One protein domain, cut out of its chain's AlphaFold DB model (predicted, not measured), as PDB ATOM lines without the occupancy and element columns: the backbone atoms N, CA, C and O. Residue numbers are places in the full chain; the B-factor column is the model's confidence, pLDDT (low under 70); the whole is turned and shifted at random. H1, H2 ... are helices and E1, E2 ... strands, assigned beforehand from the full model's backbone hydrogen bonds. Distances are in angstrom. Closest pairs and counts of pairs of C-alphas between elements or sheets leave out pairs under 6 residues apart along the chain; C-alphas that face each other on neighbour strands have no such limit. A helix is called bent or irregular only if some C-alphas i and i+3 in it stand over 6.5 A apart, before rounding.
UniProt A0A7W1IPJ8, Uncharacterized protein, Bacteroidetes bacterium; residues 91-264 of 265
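This is residues 91 to 264 of the 265 residues of an uncharacterized protein of Bacteroidetes bacterium (UniProt A0A7W1IPJ8). A twisted five-stranded sheet has the long helix H4 over one face, and the short helices H5 and H6 pack together near the middle of the domain, where H5 touches H4. From there the hairpin E5 and E6 reaches away as an arm with a long loop, residues 215 to 228, while H2 grazes the sheet and H1 lies far out, with residues 93 to 98 standing free. The printed part has 174 residues with six named helices and seven named strands, along the chain H1 H2 E1 E2 E3 H3 H4 E4 H5 E5 E6 E7 H6; the class is mixed, helices and strands. The mixed sheet runs E1 E2 E3 E4 E7. The whole is compact, with a radius of gyration of the C-alphas of 17.2 A and spans of 56 by 40 by 28 A.

H1, residues 91 to 94, is apart from H2, residues 99 to 112, which only grazes the sheet with residues 107 to 111. E1, 119 to 125, E2, 128 to 135, and E3, 139 to 144, form a meander, each strand the antiparallel neighbour of the one before: N 121 and O 131 are 2.8 A apart, N 132 and O 143 2.9 A. E2 bends by 64 degrees at residue 131. H3, 151 to 155, touches H4, 157 to 177, only at the corner, closest at C-alphas 153 and 159, 5.0 A. H4 is on the sheet at a height over the sheet of 10.5 A, over E2 and only just not over E3, where 2 of its C-alphas fall; it runs along the strands, at 17 degrees to E2 on the local plane. These make two layers, a helix on one face of a sheet. E4, 183 to 187, is parallel to E3, with N 142 and O 185 2.9 A apart, in a right-handed strand-helix-strand unit, two parallel neighbours joined through H3 and H4. H5, 197 to 201, touches H4 residues 164 to 171 alone, closest at C-alphas 200 and 168, 6.6 A. E5, 209 to 214, and E6, 229 to 233, are an antiparallel hairpin, with N 211 and O 231 3.0 A apart. E7, 244 to 248, is parallel to E4, with N 186 and O 246 2.8 A apart. H6, 256 to 262, touches H5, closest at C-alphas 260 and 197, 4.4 A, and only just grazes the sheet, with 5 pairs of C-alphas within 10 A. Every O i to N i+4 pair is within hydrogen-bond range in H2, H5 and H6, against 15 of 17 in H4 and 0 of 1 in H3, which has 2 of 2 O i to N i+3 pairs within range; H1 is too short for an O i to N i+4 pair.

H1 begins at C-alpha 91, (-16.119, -16.832, 203.201). From first to last C-alpha H2 measures 19.9 A, E2 19.4 A and E3 16.3 A. H4, 30.8 A, begins at C-alpha 157, (-29.604, -2.282, 179.725), and is irregular: C-alphas 158 and 161 are 7.1 A apart. H6 ends at C-alpha 262, (-33.443, -6.714, 202.187).

The two C-alphas farthest apart, those of Ser 137 and Gly 220, are 58.0 A apart. The printed part has no cut, and the link from E5 to E6 is long, with 14 residues. The mean pLDDT of the printed part is 95.5, and no printed residue is under 70.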
ATOM      1  N   PHE A  91     -15.767 -15.648 203.983       94.12
ATOM      2  CA  PHE A  91     -16.119 -16.832 203.201       94.12
ATOM      3  C   PHE A  91     -15.103 -17.106 202.080       94.12
ATOM      4  O   PHE A  91     -14.670 -18.243 201.896       94.12
ATOM      5  N   LYS A  92     -14.707 -16.081 201.305       91.69
ATOM      6  CA  LYS A  92     -13.698 -16.247 200.240       91.69
ATOM      7  C   LYS A  92     -12.351 -16.697 200.815       91.69
ATOM      8  O   LYS A  92     -11.647 -17.427 200.125       91.69
ATOM      9  N   GLN A  93     -11.990 -16.236 202.013       94.38
ATOM     10  CA  GLN A  93     -10.748 -16.599 202.691       94.38
ATOM     11  C   GLN A  93     -10.788 -18.036 203.214       94.38
ATOM     12  O   GLN A  93      -9.913 -18.821 202.858       94.38
ATOM     13  N   GLU A  94     -11.809 -18.372 203.999       95.44
ATOM     14  CA  GLU A  94     -12.000 -19.677 204.636       95.44
ATOM     15  C   GLU A  94     -12.076 -20.798 203.596       95.44
ATOM     16  O   GLU A  94     -11.395 -21.813 203.699       95.44
ATOM     17  N   PHE A  95     -12.853 -20.585 202.529       95.12
ATOM     18  CA  PHE A  95     -13.090 -21.603 201.505       95.12
ATOM     19  C   PHE A  95     -12.203 -21.440 200.265       95.12
ATOM     20  O   PHE A  95     -12.523 -21.950 199.181       95.12
ATOM     21  N   LYS A  96     -11.084 -20.716 200.380       94.44
ATOM     22  CA  LYS A  96     -10.142 -20.543 199.270       94.44
ATOM     23  C   LYS A  96      -9.552 -21.898 198.874       94.44
ATOM     24  O   LYS A  96      -8.909 -22.561 199.671       94.44
ATOM     25  N   GLY A  97      -9.746 -22.292 197.616       95.50
ATOM     26  CA  GLY A  97      -9.252 -23.572 197.093       95.50
ATOM     27  C   GLY A  97     -10.109 -24.792 197.447       95.50
ATOM     28  O   GLY A  97      -9.908 -25.829 196.832       95.50
ATOM     29  N   ILE A  98     -11.096 -24.652 198.342       96.44
ATOM     30  CA  ILE A  98     -11.988 -25.743 198.784       96.44
ATOM     31  C   ILE A  98     -13.481 -25.441 198.547       96.44
ATOM     32  O   ILE A  98     -14.381 -25.930 199.231       96.44
ATOM     33  N   ARG A  99     -13.781 -24.562 197.582       93.00
ATOM     34  CA  ARG A  99     -15.163 -24.136 197.288       93.00
ATOM     35  C   ARG A  99     -16.032 -25.290 196.774       93.00
ATOM     36  O   ARG A  99     -17.244 -25.279 196.984       93.00
ATOM     37  N   LYS A 100     -15.436 -26.271 196.095       94.00
ATOM     38  CA  LYS A 100     -16.156 -27.445 195.587       94.00
ATOM     39  C   LYS A 100     -16.590 -28.343 196.747       94.00
ATOM     40  O   LYS A 100     -17.743 -28.757 196.796       94.00
ATOM     41  N   GLU A 101     -15.694 -28.565 197.695       97.31
ATOM     42  CA  GLU A 101     -15.862 -29.351 198.914       97.31
ATOM     43  C   GLU A 101     -16.902 -28.707 199.834       97.31
ATOM     44  O   GLU A 101     -17.757 -29.398 200.390       97.31
ATOM     45  N   PHE A 102     -16.916 -27.372 199.918       96.81
ATOM     46  CA  PHE A 102     -17.993 -26.638 200.583       96.81
ATOM     47  C   PHE A 102     -19.366 -27.002 199.997       96.81
ATOM     48  O   PHE A 102     -20.282 -27.370 200.733       96.81
ATOM     49  N   TRP A 103     -19.523 -26.967 198.670       96.44
ATOM     50  CA  TRP A 103     -20.801 -27.316 198.046       96.44
ATOM     51  C   TRP A 103     -21.129 -28.807 198.108       96.44
ATOM     52  O   TRP A 103     -22.300 -29.157 198.236       96.44
ATOM     53  N   GLN A 104     -20.127 -29.685 198.079       97.44
ATOM     54  CA  GLN A 104     -20.320 -31.111 198.350       97.44
ATOM     55  C   GLN A 104     -20.839 -31.333 199.771       97.44
ATOM     56  O   GLN A 104     -21.753 -32.131 199.958       97.44
ATOM     57  N   THR A 105     -20.329 -30.577 200.745       98.06
ATOM     58  CA  THR A 105     -20.815 -30.607 202.128       98.06
ATOM     59  C   THR A 105     -22.268 -30.148 202.199       98.06
ATOM     60  O   THR A 105     -23.083 -30.837 202.793       98.06
ATOM     61  N   VAL A 106     -22.640 -29.051 201.524       98.00
ATOM     62  CA  VAL A 106     -24.048 -28.609 201.448       98.00
ATOM     63  C   VAL A 106     -24.946 -29.694 200.847       98.00
ATOM     64  O   VAL A 106     -25.994 -30.000 201.414       98.00
ATOM     65  N   ASN A 107     -24.532 -30.308 199.736       98.31
ATOM     66  CA  ASN A 107     -25.292 -31.381 199.095       98.31
ATOM     67  C   ASN A 107     -25.434 -32.600 200.018       98.31
ATOM     68  O   ASN A 107     -26.524 -33.158 200.126       98.31
ATOM     69  N   LYS A 108     -24.356 -32.984 200.711       98.50
ATOM     70  CA  LYS A 108     -24.358 -34.085 201.676       98.50
ATOM     71  C   LYS A 108     -25.284 -33.792 202.852       98.50
ATOM     72  O   LYS A 108     -26.099 -34.638 203.189       98.50
ATOM     73  N   THR A 109     -25.235 -32.582 203.411       98.62
ATOM     74  CA  THR A 109     -26.137 -32.153 204.486       98.62
ATOM     75  C   THR A 109     -27.598 -32.211 204.050       98.62
ATOM     76  O   THR A 109     -28.441 -32.671 204.815       98.62
ATOM     77  N   LEU A 110     -27.919 -31.783 202.826       98.75
ATOM     78  CA  LEU A 110     -29.274 -31.911 202.282       98.75
ATOM     79  C   LEU A 110     -29.692 -33.390 202.203       98.75
ATOM     80  O   LEU A 110     -30.751 -33.751 202.716       98.75
ATOM     81  N   GLN A 111     -28.853 -34.253 201.630       98.56
ATOM     82  CA  GLN A 111     -29.131 -35.692 201.517       98.56
ATOM     83  C   GLN A 111     -29.306 -36.372 202.883       98.56
ATOM     84  O   GLN A 111     -30.238 -37.155 203.058       98.56
ATOM     85  N   ASP A 112     -28.479 -36.021 203.868       98.56
ATOM     86  CA  ASP A 112     -28.580 -36.525 205.246       98.56
ATOM     87  C   ASP A 112     -29.882 -36.100 205.937       98.56
ATOM     88  O   ASP A 112     -30.332 -36.756 206.872       98.56
ATOM     89  N   ASN A 113     -30.520 -35.037 205.442       98.44
ATOM     90  CA  ASN A 113     -31.829 -34.555 205.885       98.44
ATOM     91  C   ASN A 113     -32.957 -34.945 204.912       98.44
ATOM     92  O   ASN A 113     -33.981 -34.257 204.806       98.44
ATOM     93  N   TYR A 114     -32.771 -36.063 204.203       98.56
ATOM     94  CA  TYR A 114     -33.751 -36.694 203.314       98.56
ATOM     95  C   TYR A 114     -34.177 -35.842 202.115       98.56
ATOM     96  O   TYR A 114     -35.220 -36.099 201.507       98.56
ATOM     97  N   PHE A 115     -33.395 -34.824 201.756       98.81
ATOM     98  CA  PHE A 115     -33.596 -34.140 200.489       98.81
ATOM     99  C   PHE A 115     -33.126 -35.035 199.339       98.81
ATOM    100  O   PHE A 115     -32.164 -35.795 199.460       98.81
ATOM    101  N   THR A 116     -33.789 -34.920 198.193       98.75
ATOM    102  CA  THR A 116     -33.365 -35.566 196.950       98.75
ATOM    103  C   THR A 116     -31.961 -35.120 196.521       98.75
ATOM    104  O   THR A 116     -31.394 -34.149 197.028       98.75
ATOM    105  N   GLU A 117     -31.394 -35.788 195.520       98.25
ATOM    106  CA  GLU A 117     -30.200 -35.273 194.851       98.25
ATOM    107  C   GLU A 117     -30.420 -33.831 194.360       98.25
ATOM    108  O   GLU A 117     -31.481 -33.496 193.822       98.25
ATOM    109  N   VAL A 118     -29.419 -32.973 194.574       98.38
ATOM    110  CA  VAL A 118     -29.448 -31.573 194.147       98.38
ATOM    111  C   VAL A 118     -29.277 -31.507 192.631       98.38
ATOM    112  O   VAL A 118     -28.238 -31.899 192.105       98.38
ATOM    113  N   LYS A 119     -30.275 -30.969 191.929       98.06
ATOM    114  CA  LYS A 119     -30.283 -30.866 190.462       98.06
ATOM    115  C   LYS A 119     -30.032 -29.435 190.012       98.06
ATOM    116  O   LYS A 119     -30.703 -28.523 190.489       98.06
ATOM    117  N   GLY A 120     -29.091 -29.248 189.088       97.62
ATOM    118  CA  GLY A 120     -28.872 -27.972 188.404       97.62
ATOM    119  C   GLY A 120     -29.980 -27.682 187.388       97.62
ATOM    120  O   GLY A 120     -30.435 -28.587 186.689       97.62
ATOM    121  N   VAL A 121     -30.432 -26.430 187.321       95.38
ATOM    122  CA  VAL A 121     -31.518 -25.965 186.448       95.38
ATOM    123  C   VAL A 121     -31.133 -24.629 185.808       95.38
ATOM    124  O   VAL A 121     -30.534 -23.765 186.449       95.38
ATOM    125  N   GLY A 122     -31.507 -24.452 184.541       91.44
ATOM    126  CA  GLY A 122     -31.229 -23.236 183.774       91.44
ATOM    127  C   GLY A 122     -29.831 -23.214 183.157       91.44
ATOM    128  O   GLY A 122     -29.108 -24.216 183.179       91.44
ATOM    129  N   ALA A 123     -29.473 -22.064 182.584       92.81
ATOM    130  CA  ALA A 123     -28.182 -21.849 181.938       92.81
ATOM    131  C   ALA A 123     -27.004 -22.081 182.899       92.81
ATOM    132  O   ALA A 123     -27.159 -22.104 184.122       92.81
ATOM    133  N   VAL A 124     -25.820 -22.280 182.325       94.75
ATOM    134  CA  VAL A 124     -24.571 -22.452 183.068       94.75
ATOM    135  C   VAL A 124     -23.728 -21.199 182.895       94.75
ATOM    136  O   VAL A 124     -23.429 -20.800 181.773       94.75
ATOM    137  N   PHE A 125     -23.309 -20.611 184.009       92.69
ATOM    138  CA  PHE A 125     -22.412 -19.467 184.052       92.69
ATOM    139  C   PHE A 125     -21.220 -19.792 184.950       92.69
ATOM    140  O   PHE A 125     -21.391 -20.235 186.086       92.69
ATOM    141  N   ASN A 126     -19.997 -19.604 184.443       90.69
ATOM    142  CA  ASN A 126     -18.756 -19.945 185.152       90.69
ATOM    143  C   ASN A 126     -18.745 -21.369 185.744       90.69
ATOM    144  O   ASN A 126     -18.247 -21.596 186.846       90.69
ATOM    145  N   GLY A 127     -19.310 -22.331 185.006       91.75
ATOM    146  CA  GLY A 127     -19.371 -23.737 185.409       91.75
ATOM    147  C   GLY A 127     -20.425 -24.070 186.473       91.75
ATOM    148  O   GLY A 127     -20.455 -25.206 186.936       91.75
ATOM    149  N   GLU A 128     -21.296 -23.129 186.856       93.75
ATOM    150  CA  GLU A 128     -22.414 -23.368 187.777       93.75
ATOM    151  C   GLU A 128     -23.755 -23.120 187.066       93.75
ATOM    152  O   GLU A 128     -23.897 -22.146 186.330       93.75
ATOM    153  N   ASN A 129     -24.764 -23.968 187.299       96.62
ATOM    154  CA  ASN A 129     -26.133 -23.639 186.896       96.62
ATOM    155  C   ASN A 129     -26.633 -22.386 187.634       96.62
ATOM    156  O   ASN A 129     -26.267 -22.144 188.792       96.62
ATOM    157  N   LEU A 130     -27.508 -21.617 186.986       96.50
ATOM    158  CA  LEU A 130     -28.147 -20.443 187.591       96.50
ATOM    159  C   LEU A 130     -29.009 -20.807 188.803       96.50
ATOM    160  O   LEU A 130     -29.046 -20.068 189.789       96.50
ATOM    161  N   TYR A 131     -29.638 -21.981 188.759       98.25
ATOM    162  CA  TYR A 131     -30.431 -22.511 189.854       98.25
ATOM    163  C   TYR A 131     -29.998 -23.925 190.216       98.25
ATOM    164  O   TYR A 131     -29.566 -24.704 189.367       98.25
ATOM    165  N   TYR A 132     -30.173 -24.284 191.482       98.56
ATOM    166  CA  TYR A 132     -30.165 -25.674 191.918       98.56
ATOM    167  C   TYR A 132     -31.387 -25.936 192.776       98.56
ATOM    168  O   TYR A 132     -31.764 -25.085 193.577       98.56
ATOM    169  N   THR A 133     -31.988 -27.112 192.644       98.62
ATOM    170  CA  THR A 133     -33.163 -27.475 193.431       98.62
ATOM    171  C   THR A 133     -33.030 -28.847 194.064       98.62
ATOM    172  O   THR A 133     -32.406 -29.754 193.514       98.62
ATOM    173  N   SER A 134     -33.615 -28.977 195.248       98.81
ATOM    174  CA  SER A 134     -33.836 -30.246 195.924       98.81
ATOM    175  C   SER A 134     -35.065 -30.143 196.828       98.81
ATOM    176  O   SER A 134     -35.601 -29.056 197.037       98.81
ATOM    177  N   GLN A 135     -35.554 -31.262 197.348       98.81
ATOM    178  CA  GLN A 135     -36.717 -31.297 198.227       98.81
ATOM    179  C   GLN A 135     -36.728 -32.552 199.092       98.81
ATOM    180  O   GLN A 135     -36.294 -33.608 198.638       98.81
ATOM    181  N   ASN A 136     -37.292 -32.458 200.292       98.62
ATOM    182  CA  ASN A 136     -37.742 -33.618 201.062       98.62
ATOM    183  C   ASN A 136     -39.285 -33.634 201.131       98.62
ATOM    184  O   ASN A 136     -39.957 -32.988 200.318       98.62
ATOM    185  N   SER A 137     -39.877 -34.395 202.056       98.00
ATOM    186  CA  SER A 137     -41.338 -34.491 202.202       98.00
ATOM    187  C   SER A 137     -42.011 -33.155 202.547       98.00
ATOM    188  O   SER A 137     -43.140 -32.927 202.115       98.00
ATOM    189  N   GLU A 138     -41.327 -32.250 203.250       98.44
ATOM    190  CA  GLU A 138     -41.920 -31.018 203.787       98.44
ATOM    191  C   GLU A 138     -41.297 -29.731 203.245       98.44
ATOM    192  O   GLU A 138     -42.000 -28.729 203.116       98.44
ATOM    193  N   VAL A 139     -40.010 -29.738 202.908       98.88
ATOM    194  CA  VAL A 139     -39.224 -28.541 202.598       98.88
ATOM    195  C   VAL A 139     -38.658 -28.627 201.185       98.88
ATOM    196  O   VAL A 139     -38.133 -29.659 200.763       98.88
ATOM    197  N   GLY A 140     -38.775 -27.528 200.442       98.81
ATOM    198  CA  GLY A 140     -38.079 -27.323 199.176       98.81
ATOM    199  C   GLY A 140     -36.806 -26.501 199.367       98.81
ATOM    200  O   GLY A 140     -36.724 -25.655 200.252       98.81
ATOM    201  N   TYR A 141     -35.813 -26.736 198.524       98.88
ATOM    202  CA  TYR A 141     -34.560 -25.993 198.473       98.88
ATOM    203  C   TYR A 141     -34.386 -25.407 197.074       98.88
ATOM    204  O   TYR A 141     -34.526 -26.122 196.075       98.88
ATOM    205  N   ILE A 142     -34.067 -24.116 197.006       98.81
ATOM    206  CA  ILE A 142     -33.652 -23.424 195.786       98.81
ATOM    207  C   ILE A 142     -32.360 -22.676 196.096       98.81
ATOM    208  O   ILE A 142     -32.349 -21.780 196.934       98.81
ATOM    209  N   ARG A 143     -31.278 -22.995 195.389       98.69
ATOM    210  CA  ARG A 143     -30.085 -22.147 195.337       98.69
ATOM    211  C   ARG A 143     -30.158 -21.268 194.106       98.69
ATOM    212  O   ARG A 143     -30.275 -21.810 193.011       98.69
ATOM    213  N   ILE A 144     -30.028 -19.959 194.277       98.25
ATOM    214  CA  ILE A 144     -29.932 -18.993 193.176       98.25
ATOM    215  C   ILE A 144     -28.480 -18.523 193.130       98.25
ATOM    216  O   ILE A 144     -27.957 -18.035 194.132       98.25
ATOM    217  N   THR A 145     -27.792 -18.715 192.006       97.12
ATOM    218  CA  THR A 145     -26.364 -18.370 191.894       97.12
ATOM    219  C   THR A 145     -26.122 -17.019 191.239       97.12
ATOM    220  O   THR A 145     -25.038 -16.456 191.425       97.12
ATOM    221  N   ARG A 146     -27.104 -16.486 190.509       96.50
ATOM    222  CA  ARG A 146     -27.063 -15.186 189.830       96.50
ATOM    223  C   ARG A 146     -28.456 -14.592 189.679       96.50
ATOM    224  O   ARG A 146     -29.447 -15.316 189.694       96.50
ATOM    225  N   CYS A 147     -28.498 -13.280 189.503       96.06
ATOM    226  CA  CYS A 147     -29.694 -12.520 189.173       96.06
ATOM    227  C   CYS A 147     -29.649 -12.102 187.689       96.06
ATOM    228  O   CYS A 147     -29.524 -10.932 187.374       96.06
ATOM    229  N   PHE A 148     -29.624 -13.080 186.787       95.19
ATOM    230  CA  PHE A 148     -29.764 -12.921 185.331       95.19
ATOM    231  C   PHE A 148     -30.064 -14.301 184.729       95.19
ATOM    232  O   PHE A 148     -29.762 -15.313 185.374       95.19
ATOM    233  N   SER A 149     -30.624 -14.378 183.519       92.56
ATOM    234  CA  SER A 149     -30.754 -15.649 182.774       92.56
ATOM    235  C   SER A 149     -29.737 -15.782 181.640       92.56
ATOM    236  O   SER A 149     -29.281 -16.895 181.364       92.56
ATOM    237  N   GLY A 150     -29.362 -14.672 181.011       88.94
ATOM    238  CA  GLY A 150     -28.262 -14.543 180.056       88.94
ATOM    239  C   GLY A 150     -27.187 -13.620 180.615       88.94
ATOM    240  O   GLY A 150     -27.493 -12.642 181.274       88.94
ATOM    241  N   PHE A 151     -25.909 -13.915 180.392       86.44
ATOM    242  CA  PHE A 151     -24.837 -13.058 180.919       86.44
ATOM    243  C   PHE A 151     -24.714 -11.741 180.140       86.44
ATOM    244  O   PHE A 151     -24.258 -10.734 180.674       86.44
ATOM    245  N   GLU A 152     -25.139 -11.732 178.878       85.00
ATOM    246  CA  GLU A 152     -25.036 -10.586 177.978       85.00
ATOM    247  C   GLU A 152     -25.898  -9.399 178.424       85.00
ATOM    248  O   GLU A 152     -25.600  -8.266 178.054       85.00
ATOM    249  N   SER A 153     -26.953  -9.643 179.206       87.44
ATOM    250  CA  SER A 153     -27.832  -8.601 179.751       87.44
ATOM    251  C   SER A 153     -27.133  -7.729 180.798       87.44
ATOM    252  O   SER A 153     -27.519  -6.586 180.994       87.44
ATOM    253  N   ILE A 154     -26.054  -8.221 181.417       84.88
ATOM    254  CA  ILE A 154     -25.288  -7.486 182.438       84.88
ATOM    255  C   ILE A 154     -24.539  -6.281 181.856       84.88
ATOM    256  O   ILE A 154     -24.189  -5.360 182.589       84.88
ATOM    257  N   PHE A 155     -24.305  -6.266 180.542       82.38
ATOM    258  CA  PHE A 155     -23.617  -5.173 179.850       82.38
ATOM    259  C   PHE A 155     -24.524  -4.428 178.863       82.38
ATOM    260  O   PHE A 155     -24.037  -3.604 178.091       82.38
ATOM    261  N   ASP A 156     -25.827  -4.722 178.855       84.69
ATOM    262  CA  ASP A 156     -26.780  -4.156 177.903       84.69
ATOM    263  C   ASP A 156     -28.142  -3.933 178.570       84.69
ATOM    264  O   ASP A 156     -28.994  -4.824 178.595       84.69
ATOM    265  N   GLU A 157     -28.359  -2.711 179.066       85.69
ATOM    266  CA  GLU A 157     -29.604  -2.282 179.725       85.69
ATOM    267  C   GLU A 157     -30.852  -2.565 178.870       85.69
ATOM    268  O   GLU A 157     -31.932  -2.814 179.395       85.69
ATOM    269  N   LYS A 158     -30.726  -2.599 177.534       91.69
ATOM    270  CA  LYS A 158     -31.864  -2.886 176.643       91.69
ATOM    271  C   LYS A 158     -32.342  -4.336 176.728       91.69
ATOM    272  O   LYS A 158     -33.432  -4.633 176.248       91.69
ATOM    273  N   LYS A 159     -31.526  -5.239 177.277       92.88
ATOM    274  CA  LYS A 159     -31.845  -6.665 177.446       92.88
ATOM    275  C   LYS A 159     -32.304  -7.010 178.858       92.88
ATOM    276  O   LYS A 159     -32.830  -8.102 179.053       92.88
ATOM    277  N   GLU A 160     -32.112  -6.113 179.820       93.62
ATOM    278  CA  GLU A 160     -32.394  -6.350 181.237       93.62
ATOM    279  C   GLU A 160     -33.863  -6.718 181.492       93.62
ATOM    280  O   GLU A 160     -34.145  -7.700 182.179       93.62
ATOM    281  N   ASP A 161     -34.806  -6.006 180.870       94.19
ATOM    282  CA  ASP A 161     -36.241  -6.264 181.043       94.19
ATOM    283  C   ASP A 161     -36.650  -7.666 180.569       94.19
ATOM    284  O   ASP A 161     -37.429  -8.368 181.223       94.19
ATOM    285  N   ASP A 162     -36.154  -8.086 179.406       95.56
ATOM    286  CA  ASP A 162     -36.488  -9.389 178.829       95.56
ATOM    287  C   ASP A 162     -35.798 -10.529 179.583       95.56
ATOM    288  O   ASP A 162     -36.399 -11.591 179.792       95.56
ATOM    289  N   ASP A 163     -34.579 -10.293 180.065       95.75
ATOM    290  CA  ASP A 163     -33.853 -11.237 180.905       95.75
ATOM    291  C   ASP A 163     -34.516 -11.405 182.282       95.75
ATOM    292  O   ASP A 163     -34.718 -12.535 182.742       95.75
ATOM    293  N   THR A 164     -34.993 -10.310 182.880       95.88
ATOM    294  CA  THR A 164     -35.777 -10.324 184.123       95.88
ATOM    295  C   THR A 164     -37.064 -11.130 183.947       95.88
ATOM    296  O   THR A 164     -37.377 -11.995 184.770       95.88
ATOM    297  N   LYS A 165     -37.805 -10.943 182.845       95.69
ATOM    298  CA  LYS A 165     -39.000 -11.760 182.544       95.69
ATOM    299  C   LYS A 165     -38.656 -13.246 182.424       95.69
ATOM    300  O   LYS A 165     -39.410 -14.094 182.914       95.69
ATOM    301  N   LEU A 166     -37.530 -13.578 181.793       95.44
ATOM    302  CA  LEU A 166     -37.071 -14.961 181.668       95.44
ATOM    303  C   LEU A 166     -36.701 -15.558 183.032       95.44
ATOM    304  O   LEU A 166     -37.149 -16.666 183.339       95.44
ATOM    305  N   MET A 167     -35.978 -14.815 183.873       95.50
ATOM    306  CA  MET A 167     -35.654 -15.232 185.243       95.50
ATOM    307  C   MET A 167     -36.924 -15.517 186.039       95.50
ATOM    308  O   MET A 167     -37.055 -16.560 186.681       95.50
ATOM    309  N   LEU A 168     -37.889 -14.602 185.966       96.38
ATOM    310  CA  LEU A 168     -39.165 -14.711 186.655       96.38
ATOM    311  C   LEU A 168     -39.939 -15.959 186.216       96.38
ATOM    312  O   LEU A 168     -40.483 -16.653 187.074       96.38
ATOM    313  N   LYS A 169     -39.925 -16.297 184.923       95.81
ATOM    314  CA  LYS A 169     -40.549 -17.515 184.382       95.81
ATOM    315  C   LYS A 169     -39.827 -18.800 184.813       95.81
ATOM    316  O   LYS A 169     -40.459 -19.838 185.040       95.81
ATOM    317  N   GLN A 170     -38.501 -18.759 184.922       95.88
ATOM    318  CA  GLN A 170     -37.720 -19.881 185.450       95.88
ATOM    319  C   GLN A 170     -38.042 -20.111 186.930       95.88
ATOM    320  O   GLN A 170     -38.309 -21.248 187.326       95.88
ATOM    321  N   LEU A 171     -38.113 -19.039 187.724       97.25
ATOM    322  CA  LEU A 171     -38.534 -19.122 189.118       97.25
ATOM    323  C   LEU A 171     -39.981 -19.620 189.244       97.25
ATOM    324  O   LEU A 171     -40.228 -20.482 190.083       97.25
ATOM    325  N   ASP A 172     -40.910 -19.184 188.384       97.81
ATOM    326  CA  ASP A 172     -42.286 -19.710 188.358       97.81
ATOM    327  C   ASP A 172     -42.300 -21.242 188.267       97.81
ATOM    328  O   ASP A 172     -42.997 -21.913 189.027       97.81
ATOM    329  N   SER A 173     -41.466 -21.810 187.393       97.69
ATOM    330  CA  SER A 173     -41.361 -23.264 187.212       97.69
ATOM    331  C   SER A 173     -40.855 -23.972 188.477       97.69
ATOM    332  O   SER A 173     -41.369 -25.029 188.850       97.69
ATOM    333  N   LEU A 174     -39.879 -23.379 189.175       98.31
ATOM    334  CA  LEU A 174     -39.356 -23.907 190.440       98.31
ATOM    335  C   LEU A 174     -40.381 -23.799 191.580       98.31
ATOM    336  O   LEU A 174     -40.516 -24.725 192.381       98.31
ATOM    337  N   LEU A 175     -41.133 -22.699 191.645       98.44
ATOM    338  CA  LEU A 175     -42.175 -22.507 192.654       98.44
ATOM    339  C   LEU A 175     -43.369 -23.441 192.428       98.44
ATOM    340  O   LEU A 175     -43.917 -23.960 193.399       98.44
ATOM    341  N   VAL A 176     -43.739 -23.725 191.173       98.44
ATOM    342  CA  VAL A 176     -44.748 -24.749 190.844       98.44
ATOM    343  C   VAL A 176     -44.282 -26.129 191.303       98.44
ATOM    344  O   VAL A 176     -45.033 -26.822 191.996       98.44
ATOM    345  N   LEU A 177     -43.036 -26.502 190.985       98.06
ATOM    346  CA  LEU A 177     -42.436 -27.778 191.391       98.06
ATOM    347  C   LEU A 177     -42.485 -27.986 192.914       98.06
ATOM    348  O   LEU A 177     -42.709 -29.101 193.382       98.06
ATOM    349  N   LEU A 178     -42.287 -26.917 193.686       98.50
ATOM    350  CA  LEU A 178     -42.208 -26.958 195.147       98.50
ATOM    351  C   LEU A 178     -43.486 -26.456 195.844       98.50
ATOM    352  O   LEU A 178     -43.504 -26.278 197.063       98.50
ATOM    353  N   SER A 179     -44.579 -26.263 195.103       97.62
ATOM    354  CA  SER A 179     -45.828 -25.658 195.598       97.62
ATOM    355  C   SER A 179     -46.466 -26.416 196.770       97.62
ATOM    356  O   SER A 179     -47.043 -25.810 197.683       97.62
ATOM    357  N   THR A 180     -46.325 -27.743 196.796       97.88
ATOM    358  CA  THR A 180     -46.867 -28.611 197.852       97.88
ATOM    359  C   THR A 180     -46.066 -28.550 199.152       97.88
ATOM    360  O   THR A 180     -46.599 -28.896 200.205       97.88
ATOM    361  N   LYS A 181     -44.823 -28.048 199.124       98.69
ATOM    362  CA  LYS A 181     -43.954 -27.962 200.306       98.69
ATOM    363  C   LYS A 181     -44.505 -26.987 201.332       98.69
ATOM    364  O   LYS A 181     -45.166 -26.007 200.980       98.69
ATOM    365  N   LYS A 182     -44.250 -27.267 202.606       98.62
ATOM    366  CA  LYS A 182     -44.636 -26.445 203.759       98.62
ATOM    367  C   LYS A 182     -43.711 -25.240 203.937       98.62
ATOM    368  O   LYS A 182     -44.187 -24.199 204.377       98.62
ATOM    369  N   ALA A 183     -42.435 -25.381 203.570       98.75
ATOM    370  CA  ALA A 183     -41.462 -24.294 203.588       98.75
ATOM    371  C   ALA A 183     -40.480 -24.353 202.404       98.75
ATOM    372  O   ALA A 183     -40.290 -25.415 201.799       98.75
ATOM    373  N   LEU A 184     -39.823 -23.226 202.119       98.88
ATOM    374  CA  LEU A 184     -38.681 -23.133 201.206       98.88
ATOM    375  C   LEU A 184     -37.430 -22.615 201.916       98.88
ATOM    376  O   LEU A 184     -37.491 -21.664 202.692       98.88
ATOM    377  N   ILE A 185     -36.284 -23.194 201.571       98.88
ATOM    378  CA  ILE A 185     -34.960 -22.624 201.820       98.88
ATOM    379  C   ILE A 185     -34.478 -21.993 200.511       98.88
ATOM    380  O   ILE A 185     -34.321 -22.698 199.511       98.88
ATOM    381  N   ILE A 186     -34.234 -20.683 200.522       98.75
ATOM    382  CA  ILE A 186     -33.672 -19.927 199.400       98.75
ATOM    383  C   ILE A 186     -32.213 -19.596 199.716       98.75
ATOM    384  O   ILE A 186     -31.912 -18.777 200.579       98.75
ATOM    385  N   ASP A 187     -31.288 -20.259 199.034       98.75
ATOM    386  CA  ASP A 187     -29.852 -20.123 199.256       98.75
ATOM    387  C   ASP A 187     -29.224 -19.185 198.223       98.75
ATOM    388  O   ASP A 187     -29.094 -19.528 197.046       98.75
ATOM    389  N   ILE A 188     -28.810 -18.002 198.675       98.44
ATOM    390  CA  ILE A 188     -28.156 -16.976 197.851       98.44
ATOM    391  C   ILE A 188     -26.706 -16.729 198.283       98.44
ATOM    392  O   ILE A 188     -26.093 -15.731 197.903       98.44
ATOM    393  N   ARG A 189     -26.098 -17.668 199.023       97.62
ATOM    394  CA  ARG A 189     -24.680 -17.606 199.442       97.62
ATOM    395  C   ARG A 189     -23.692 -17.645 198.272       97.62
ATOM    396  O   ARG A 189     -22.521 -17.296 198.418       97.62
ATOM    397  N   ALA A 190     -24.142 -18.123 197.110       95.50
ATOM    398  CA  ALA A 190     -23.381 -18.129 195.859       95.50
ATOM    399  C   ALA A 190     -23.568 -16.843 195.030       95.50
ATOM    400  O   ALA A 190     -22.836 -16.636 194.055       95.50
ATOM    401  N   ASN A 191     -24.577 -16.036 195.373       97.19
ATOM    402  CA  ASN A 191     -25.165 -15.060 194.476       97.19
ATOM    403  C   ASN A 191     -24.434 -13.716 194.514       97.19
ATOM    404  O   ASN A 191     -24.514 -12.986 195.495       97.19
ATOM    405  N   GLY A 192     -23.726 -13.403 193.428       93.81
ATOM    406  CA  GLY A 192     -23.020 -12.132 193.259       93.81
ATOM    407  C   GLY A 192     -23.871 -11.014 192.653       93.81
ATOM    408  O   GLY A 192     -23.309  -9.979 192.322       93.81
ATOM    409  N   GLY A 193     -25.172 -11.241 192.456       95.25
ATOM    410  CA  GLY A 193     -26.100 -10.256 191.909       95.25
ATOM    411  C   GLY A 193     -26.303 -10.365 190.401       95.25
ATOM    412  O   GLY A 193     -26.256 -11.462 189.830       95.25
ATOM    413  N   GLY A 194     -26.592  -9.215 189.793       94.88
ATOM    414  CA  GLY A 194     -27.121  -9.044 188.443       94.88
ATOM    415  C   GLY A 194     -28.193  -7.953 188.463       94.88
ATOM    416  O   GLY A 194     -27.896  -6.866 188.942       94.88
ATOM    417  N   HIS A 195     -29.407  -8.258 188.019       94.31
ATOM    418  CA  HIS A 195     -30.599  -7.404 188.078       94.31
ATOM    419  C   HIS A 195     -31.837  -8.209 188.515       94.31
ATOM    420  O   HIS A 195     -31.799  -9.433 188.619       94.31
ATOM    421  N   GLY A 196     -32.970  -7.562 188.781       93.06
ATOM    422  CA  GLY A 196     -34.218  -8.296 189.032       93.06
ATOM    423  C   GLY A 196     -34.372  -8.858 190.459       93.06
ATOM    424  O   GLY A 196     -35.190  -9.747 190.704       93.06
ATOM    425  N   GLY A 197     -33.541  -8.421 191.413       95.81
ATOM    426  CA  GLY A 197     -33.547  -8.926 192.792       95.81
ATOM    427  C   GLY A 197     -34.859  -8.665 193.537       95.81
ATOM    428  O   GLY A 197     -35.398  -9.560 194.192       95.81
ATOM    429  N   ILE A 198     -35.404  -7.458 193.385       95.62
ATOM    430  CA  ILE A 198     -36.677  -7.035 193.991       95.62
ATOM    431  C   ILE A 198     -37.838  -7.814 193.358       95.62
ATOM    432  O   ILE A 198     -38.752  -8.284 194.037       95.62
ATOM    433  N   GLU A 199     -37.772  -8.040 192.052       96.50
ATOM    434  CA  GLU A 199     -38.747  -8.779 191.265       96.50
ATOM    435  C   GLU A 199     -38.768 -10.257 191.668       96.50
ATOM    436  O   GLU A 199     -39.842 -10.849 191.801       96.50
ATOM    437  N   LEU A 200     -37.609 -10.863 191.941       97.00
ATOM    438  CA  LEU A 200     -37.541 -12.197 192.542       97.00
ATOM    439  C   LEU A 200     -38.145 -12.203 193.958       97.00
ATOM    440  O   LEU A 200     -38.905 -13.114 194.289       97.00
ATOM    441  N   ALA A 201     -37.850 -11.196 194.786       97.44
ATOM    442  CA  ALA A 201     -38.378 -11.096 196.147       97.44
ATOM    443  C   ALA A 201     -39.909 -10.941 196.168       97.44
ATOM    444  O   ALA A 201     -40.589 -11.542 197.001       97.44
ATOM    445  N   SER A 202     -40.483 -10.235 195.192       96.88
ATOM    446  CA  SER A 202     -41.930  -9.986 195.105       96.88
ATOM    447  C   SER A 202     -42.782 -11.261 195.018       96.88
ATOM    448  O   SER A 202     -43.977 -11.240 195.313       96.88
ATOM    449  N   ARG A 203     -42.169 -12.405 194.682       97.44
ATOM    450  CA  ARG A 203     -42.792 -13.744 194.680       97.44
ATOM    451  C   ARG A 203     -43.177 -14.251 196.066       97.44
ATOM    452  O   ARG A 203     -44.008 -15.155 196.181       97.44
ATOM    453  N   PHE A 204     -42.563 -13.684 197.096       97.19
ATOM    454  CA  PHE A 204     -42.722 -14.080 198.490       97.19
ATOM    455  C   PHE A 204     -43.475 -13.017 199.309       97.19
ATOM    456  O   PHE A 204     -43.839 -13.268 200.456       97.19
ATOM    457  N   ALA A 205     -43.771 -11.856 198.715       96.00
ATOM    458  CA  ALA A 205     -44.547 -10.798 199.345       96.00
ATOM    459  C   ALA A 205     -46.055 -11.102 199.316       96.00
ATOM    460  O   ALA A 205     -46.613 -11.555 198.311       96.00
ATOM    461  N   ARG A 206     -46.736 -10.835 200.436       94.50
ATOM    462  CA  ARG A 206     -48.200 -10.975 200.559       94.50
ATOM    463  C   ARG A 206     -48.934  -9.706 200.151       94.50
ATOM    464  O   ARG A 206     -49.985  -9.786 199.523       94.50
ATOM    465  N   GLU A 207     -48.357  -8.568 200.501       95.44
ATOM    466  CA  GLU A 207     -48.918  -7.236 200.333       95.44
ATOM    467  C   GLU A 207     -47.793  -6.211 200.183       95.44
ATOM    468  O   GLU A 207     -46.612  -6.562 200.243       95.44
ATOM    469  N   LYS A 208     -48.171  -4.951 199.966       96.56
ATOM    470  CA  LYS A 208     -47.225  -3.843 199.906       96.56
ATOM    471  C   LYS A 208     -46.645  -3.569 201.292       96.56
ATOM    472  O   LYS A 208     -47.386  -3.182 202.191       96.56
ATOM    473  N   VAL A 209     -45.330  -3.699 201.444       95.56
ATOM    474  CA  VAL A 209     -44.630  -3.475 202.720       95.56
ATOM    475  C   VAL A 209     -43.420  -2.572 202.501       95.56
ATOM    476  O   VAL A 209     -42.686  -2.731 201.528       95.56
ATOM    477  N   LEU A 210     -43.224  -1.599 203.395       97.00
ATOM    478  CA  LEU A 210     -42.000  -0.798 203.459       97.00
ATOM    479  C   LEU A 210     -40.858  -1.687 203.963       97.00
ATOM    480  O   LEU A 210     -40.965  -2.232 205.056       97.00
ATOM    481  N   THR A 211     -39.774  -1.800 203.198       95.94
ATOM    482  CA  THR A 211     -38.668  -2.725 203.522       95.94
ATOM    483  C   THR A 211     -37.407  -1.987 203.947       95.94
ATOM    484  O   THR A 211     -36.779  -2.320 204.946       95.94
ATOM    485  N   HIS A 212     -37.034  -0.946 203.209       95.44
ATOM    486  CA  HIS A 212     -35.822  -0.180 203.469       95.44
ATOM    487  C   HIS A 212     -35.925   1.226 202.882       95.44
ATOM    488  O   HIS A 212     -36.915   1.593 202.246       95.44
ATOM    489  N   TYR A 213     -34.879   2.016 203.094       95.81
ATOM    490  CA  TYR A 213     -34.750   3.353 202.540       95.81
ATOM    491  C   TYR A 213     -33.500   3.446 201.674       95.81
ATOM    492  O   TYR A 213     -32.476   2.834 201.985       95.81
ATOM    493  N   LYS A 214     -33.570   4.254 200.617       95.12
ATOM    494  CA  LYS A 214     -32.417   4.638 199.797       95.12
ATOM    495  C   LYS A 214     -32.223   6.146 199.889       95.12
ATOM    496  O   LYS A 214     -33.165   6.894 200.124       95.12
ATOM    497  N   ALA A 215     -30.990   6.600 199.731       95.44
ATOM    498  CA  ALA A 215     -30.693   8.015 199.589       95.44
ATOM    499  C   ALA A 215     -29.551   8.195 198.598       95.44
ATOM    500  O   ALA A 215     -28.641   7.369 198.516       95.44
ATOM    501  N   ILE A 216     -29.605   9.287 197.848       94.69
ATOM    502  CA  ILE A 216     -28.623   9.617 196.823       94.69
ATOM    503  C   ILE A 216     -27.644  10.622 197.417       94.69
ATOM    504  O   ILE A 216     -28.050  11.609 198.032       94.69
ATOM    505  N   LYS A 217     -26.343  10.392 197.228       93.88
ATOM    506  CA  LYS A 217     -25.328  11.364 197.640       93.88
ATOM    507  C   LYS A 217     -25.458  12.644 196.818       93.88
ATOM    508  O   LYS A 217     -25.484  12.605 195.588       93.88
ATOM    509  N   LEU A 218     -25.483  13.782 197.502       92.75
ATOM    510  CA  LEU A 218     -25.469  15.094 196.868       92.75
ATOM    511  C   LEU A 218     -24.027  15.560 196.628       92.75
ATOM    512  O   LEU A 218     -23.115  15.316 197.424       92.75
ATOM    513  N   LYS A 219     -23.820  16.248 195.501       89.75
ATOM    514  CA  LYS A 219     -22.524  16.846 195.155       89.75
ATOM    515  C   LYS A 219     -22.192  17.990 196.115       89.75
ATOM    516  O   LYS A 219     -23.086  18.664 196.619       89.75
ATOM    517  N   GLY A 220     -20.901  18.241 196.323       75.25
ATOM    518  CA  GLY A 220     -20.409  19.395 197.087       75.25
ATOM    519  C   GLY A 220     -19.838  19.081 198.472       75.25
ATOM    520  O   GLY A 220     -18.970  19.820 198.931       75.25
ATOM    521  N   ASN A 221     -20.226  17.979 199.123       82.12
ATOM    522  CA  ASN A 221     -19.524  17.466 200.309       82.12
ATOM    523  C   ASN A 221     -19.637  15.932 200.436       82.12
ATOM    524  O   ASN A 221     -20.268  15.268 199.609       82.12
ATOM    525  N   TYR A 222     -18.958  15.362 201.437       89.75
ATOM    526  CA  TYR A 222     -18.818  13.912 201.597       89.75
ATOM    527  C   TYR A 222     -19.987  13.225 202.315       89.75
ATOM    528  O   TYR A 222     -20.112  12.011 202.192       89.75
ATOM    529  N   GLU A 223     -20.828  13.963 203.043       88.81
ATOM    530  CA  GLU A 223     -21.802  13.374 203.980       88.81
ATOM    531  C   GLU A 223     -23.234  13.894 203.802       88.81
ATOM    532  O   GLU A 223     -24.093  13.656 204.646       88.81
ATOM    533  N   THR A 224     -23.511  14.607 202.712       92.44
ATOM    534  CA  THR A 224     -24.861  15.088 202.411       92.44
ATOM    535  C   THR A 224     -25.537  14.171 201.410       92.44
ATOM    536  O   THR A 224     -24.999  13.872 200.342       92.44
ATOM    537  N   PHE A 225     -26.751  13.768 201.759       95.69
ATOM    538  CA  PHE A 225     -27.603  12.892 200.975       95.69
ATOM    539  C   PHE A 225     -28.973  13.546 200.779       95.69
ATOM    540  O   PHE A 225     -29.332  14.483 201.498       95.69
ATOM    541  N   THR A 226     -29.740  13.061 199.809       95.94
ATOM    542  CA  THR A 226     -31.175  13.350 199.721       95.94
ATOM    543  C   THR A 226     -31.894  12.870 200.986       95.94
ATOM    544  O   THR A 226     -31.365  12.023 201.714       95.94
ATOM    545  N   PRO A 227     -33.124  13.348 201.248       97.44
ATOM    546  CA  PRO A 227     -34.007  12.678 202.195       97.44
ATOM    547  C   PRO A 227     -34.112  11.177 201.892       97.44
ATOM    548  O   PRO A 227     -34.006  10.766 200.733       97.44
ATOM    549  N   LEU A 228     -34.311  10.376 202.942       97.56
ATOM    550  CA  LEU A 228     -34.514   8.935 202.825       97.56
ATOM    551  C   LEU A 228     -35.776   8.651 201.999       97.56
ATOM    552  O   LEU A 228     -36.883   9.008 202.403       97.56
ATOM    553  N   GLU A 229     -35.606   7.991 200.861       97.50
ATOM    554  CA  GLU A 229     -36.684   7.562 199.980       97.50
ATOM    555  C   GLU A 229     -37.144   6.146 200.366       97.50
ATOM    556  O   GLU A 229     -36.328   5.214 200.366       97.50
ATOM    557  N   PRO A 230     -38.427   5.960 200.724       96.88
ATOM    558  CA  PRO A 230     -38.944   4.657 201.119       96.88
ATOM    559  C   PRO A 230     -39.027   3.707 199.920       96.88
ATOM    560  O   PRO A 230     -39.598   4.047 198.886       96.88
ATOM    561  N   ASN A 231     -38.510   2.493 200.086       95.25
ATOM    562  CA  ASN A 231     -38.620   1.413 199.113       95.25
ATOM    563  C   ASN A 231     -39.605   0.357 199.616       95.25
ATOM    564  O   ASN A 231     -39.537  -0.104 200.761       95.25
ATOM    565  N   TYR A 232     -40.512  -0.048 198.734       95.75
ATOM    566  CA  TYR A 232     -41.558  -1.013 199.039       95.75
ATOM    567  C   TYR A 232     -41.339  -2.288 198.245       95.75
ATOM    568  O   TYR A 232     -40.958  -2.236 197.078       95.75
ATOM    569  N   ILE A 233     -41.641  -3.420 198.869       96.69
ATOM    570  CA  ILE A 233     -41.919  -4.644 198.131       96.69
ATOM    571  C   ILE A 233     -43.420  -4.710 197.872       96.69
ATOM    572  O   ILE A 233     -44.216  -4.423 198.763       96.69
ATOM    573  N   GLU A 234     -43.809  -5.079 196.658       95.56
ATOM    574  CA  GLU A 234     -45.199  -5.315 196.271       95.56
ATOM    575  C   GLU A 234     -45.313  -6.714 195.660       95.56
ATOM    576  O   GLU A 234     -44.387  -7.138 194.969       95.56
ATOM    577  N   PRO A 235     -46.404  -7.461 195.898       94.81
ATOM    578  CA  PRO A 235     -46.596  -8.764 195.276       94.81
ATOM    579  C   PRO A 235     -46.722  -8.623 193.758       94.81
ATOM    580  O   PRO A 235     -47.500  -7.803 193.272       94.81
ATOM    581  N   ASN A 236     -46.023  -9.471 193.003       90.31
ATOM    582  CA  ASN A 236     -46.224  -9.545 191.555       90.31
ATOM    583  C   ASN A 236     -47.336 -10.539 191.160       90.31
ATOM    584  O   ASN A 236     -47.866 -11.284 191.988       90.31
ATOM    585  N   ASN A 237     -47.684 -10.548 189.869       89.19
ATOM    586  CA  ASN A 237     -48.821 -11.305 189.334       89.19
ATOM    587  C   ASN A 237     -48.530 -12.770 188.965       89.19
ATOM    588  O   ASN A 237     -49.452 -13.464 188.536       89.19
ATOM    589  N   GLY A 238     -47.290 -13.256 189.059       93.50
ATOM    590  CA  GLY A 238     -46.998 -14.639 188.666       93.50
ATOM    591  C   GLY A 238     -47.140 -15.637 189.825       93.50
ATOM    592  O   GLY A 238     -47.833 -15.379 190.810       93.50
ATOM    593  N   VAL A 239     -46.494 -16.804 189.724       97.50
ATOM    594  CA  VAL A 239     -46.536 -17.829 190.778       97.50
ATOM    595  C   VAL A 239     -45.899 -17.278 192.050       97.50
ATOM    596  O   VAL A 239     -44.764 -16.811 192.040       97.50
ATOM    597  N   ARG A 240     -46.640 -17.339 193.157       96.94
ATOM    598  CA  ARG A 240     -46.194 -16.865 194.469       96.94
ATOM    599  C   ARG A 240     -46.058 -18.019 195.445       96.94
ATOM    600  O   ARG A 240     -46.845 -18.967 195.413       96.94
ATOM    601  N   TYR A 241     -45.100 -17.904 196.357       97.88
ATOM    602  CA  TYR A 241     -44.943 -18.826 197.474       97.88
ATOM    603  C   TYR A 241     -45.086 -18.063 198.786       97.88
ATOM    604  O   TYR A 241     -44.179 -17.363 199.216       97.88
ATOM    605  N   LEU A 242     -46.255 -18.196 199.414       96.94
ATOM    606  CA  LEU A 242     -46.624 -17.405 200.593       96.94
ATOM    607  C   LEU A 242     -46.492 -18.181 201.913       96.94
ATOM    608  O   LEU A 242     -46.893 -17.679 202.961       96.94
ATOM    609  N   LYS A 243     -45.985 -19.418 201.881       97.56
ATOM    610  CA  LYS A 243     -45.698 -20.195 203.100       97.56
ATOM    611  C   LYS A 243     -44.319 -19.796 203.652       97.56
ATOM    612  O   LYS A 243     -43.726 -18.829 203.190       97.56
ATOM    613  N   THR A 244     -43.813 -20.519 204.646       98.12
ATOM    614  CA  THR A 244     -42.553 -20.184 205.323       98.12
ATOM    615  C   THR A 244     -41.362 -20.187 204.364       98.12
ATOM    616  O   THR A 244     -41.152 -21.153 203.631       98.12
ATOM    617  N   VAL A 245     -40.555 -19.126 204.405       97.88
ATOM    618  CA  VAL A 245     -39.315 -18.992 203.630       97.88
ATOM    619  C   VAL A 245     -38.156 -18.711 204.581       97.88
ATOM    620  O   VAL A 245     -38.271 -17.892 205.486       97.88
ATOM    621  N   THR A 246     -37.031 -19.390 204.376       98.19
ATOM    622  CA  THR A 246     -35.760 -19.116 205.055       98.19
ATOM    623  C   THR A 246     -34.711 -18.762 204.013       98.19
ATOM    624  O   THR A 246     -34.522 -19.512 203.058       98.19
ATOM    625  N   ILE A 247     -34.017 -17.640 204.197       98.25
ATOM    626  CA  ILE A 247     -33.000 -17.155 203.258       98.25
ATOM    627  C   ILE A 247     -31.613 -17.414 203.848       98.25
ATOM    628  O   ILE A 247     -31.347 -17.051 204.992       98.25
ATOM    629  N   LEU A 248     -30.722 -18.038 203.073       98.44
ATOM    630  CA  LEU A 248     -29.320 -18.221 203.450       98.44
ATOM    631  C   LEU A 248     -28.452 -17.199 202.715       98.44
ATOM    632  O   LEU A 248     -28.403 -17.192 201.484       98.44
ATOM    633  N   THR A 249     -27.723 -16.388 203.477       97.75
ATOM    634  CA  THR A 249     -26.800 -15.361 202.976       97.75
ATOM    635  C   THR A 249     -25.406 -15.543 203.577       97.75
ATOM    636  O   THR A 249     -25.202 -16.312 204.520       97.75
ATOM    637  N   ASN A 250     -24.409 -14.891 202.985       96.12
ATOM    638  CA  ASN A 250     -23.067 -14.740 203.548       96.12
ATOM    639  C   ASN A 250     -22.456 -13.421 203.046       96.12
ATOM    640  O   ASN A 250     -23.074 -12.687 202.282       96.12
ATOM    641  N   ASP A 251     -21.206 -13.145 203.409       94.25
ATOM    642  CA  ASP A 251     -20.492 -11.936 202.980       94.25
ATOM    643  C   ASP A 251     -20.069 -11.918 201.490       94.25
ATOM    644  O   ASP A 251     -19.402 -10.975 201.050       94.25
ATOM    645  N   LYS A 252     -20.452 -12.942 200.709       93.00
ATOM    646  CA  LYS A 252     -20.370 -12.960 199.240       93.00
ATOM    647  C   LYS A 252     -21.685 -12.620 198.547       93.00
ATOM    648  O   LYS A 252     -21.630 -12.347 197.348       93.00
ATOM    649  N   THR A 253     -22.819 -12.690 199.243       96.12
ATOM    650  CA  THR A 253     -24.100 -12.221 198.713       96.12
ATOM    651  C   THR A 253     -23.960 -10.728 198.409       96.12
ATOM    652  O   THR A 253     -23.577  -9.973 199.299       96.12
ATOM    653  N   ALA A 254     -24.174 -10.329 197.154       94.62
ATOM    654  CA  ALA A 254     -23.862  -8.973 196.691       94.62
ATOM    655  C   ALA A 254     -24.873  -8.436 195.665       94.62
ATOM    656  O   ALA A 254     -25.502  -9.213 194.938       94.62
ATOM    657  N   SER A 255     -24.969  -7.106 195.560       95.00
ATOM    658  CA  SER A 255     -25.719  -6.383 194.522       95.00
ATOM    659  C   SER A 255     -27.206  -6.780 194.522       95.00
ATOM    660  O   SER A 255     -27.811  -6.803 195.589       95.00
ATOM    661  N   SER A 256     -27.828  -7.136 193.394       96.25
ATOM    662  CA  SER A 256     -29.257  -7.493 193.374       96.25
ATOM    663  C   SER A 256     -29.629  -8.685 194.264       96.25
ATOM    664  O   SER A 256     -30.798  -8.860 194.599       96.25
ATOM    665  N   ALA A 257     -28.665  -9.498 194.704       97.81
ATOM    666  CA  ALA A 257     -28.929 -10.510 195.723       97.81
ATOM    667  C   ALA A 257     -29.124  -9.895 197.126       97.81
ATOM    668  O   ALA A 257     -29.885 -10.433 197.929       97.81
ATOM    669  N   GLU A 258     -28.467  -8.770 197.422       96.62
ATOM    670  CA  GLU A 258     -28.712  -7.965 198.626       96.62
ATOM    671  C   GLU A 258     -30.066  -7.250 198.530       96.62
ATOM    672  O   GLU A 258     -30.804  -7.266 199.514       96.62
ATOM    673  N   ASP A 259     -30.440  -6.725 197.351       96.38
ATOM    674  CA  ASP A 259     -31.789  -6.173 197.124       96.38
ATOM    675  C   ASP A 259     -32.870  -7.246 197.367       96.38
ATOM    676  O   ASP A 259     -33.848  -6.993 198.064       96.38
ATOM    677  N   PHE A 260     -32.669  -8.478 196.876       97.69
ATOM    678  CA  PHE A 260     -33.573  -9.599 197.167       97.69
ATOM    679  C   PHE A 260     -33.712  -9.852 198.676       97.69
ATOM    680  O   PHE A 260     -34.820 -10.034 199.180       97.69
ATOM    681  N   ALA A 261     -32.589  -9.888 199.397       97.19
ATOM    682  CA  ALA A 261     -32.573 -10.210 200.818       97.19
ATOM    683  C   ALA A 261     -33.234  -9.115 201.666       97.19
ATOM    684  O   ALA A 261     -34.062  -9.427 202.521       97.19
ATOM    685  N   ILE A 262     -32.900  -7.844 201.422       96.38
ATOM    686  CA  ILE A 262     -33.443  -6.714 202.187       96.38
ATOM    687  C   ILE A 262     -34.931  -6.487 201.900       96.38
ATOM    688  O   ILE A 262     -35.656  -6.039 202.781       96.38
ATOM    689  N   SER A 263     -35.416  -6.841 200.705       95.94
ATOM    690  CA  SER A 263     -36.845  -6.784 200.373       95.94
ATOM    691  C   SER A 263     -37.709  -7.811 201.117       95.94
ATOM    692  O   SER A 263     -38.932  -7.715 201.054       95.94
ATOM    693  N   LEU A 264     -37.106  -8.798 201.787       92.50
ATOM    694  CA  LEU A 264     -37.806  -9.868 202.511       92.50
ATOM    695  C   LEU A 264     -37.521  -9.870 204.018       92.50
ATOM    696  O   LEU A 264     -37.860 -10.846 204.693       92.50
TER     697      LEU A 264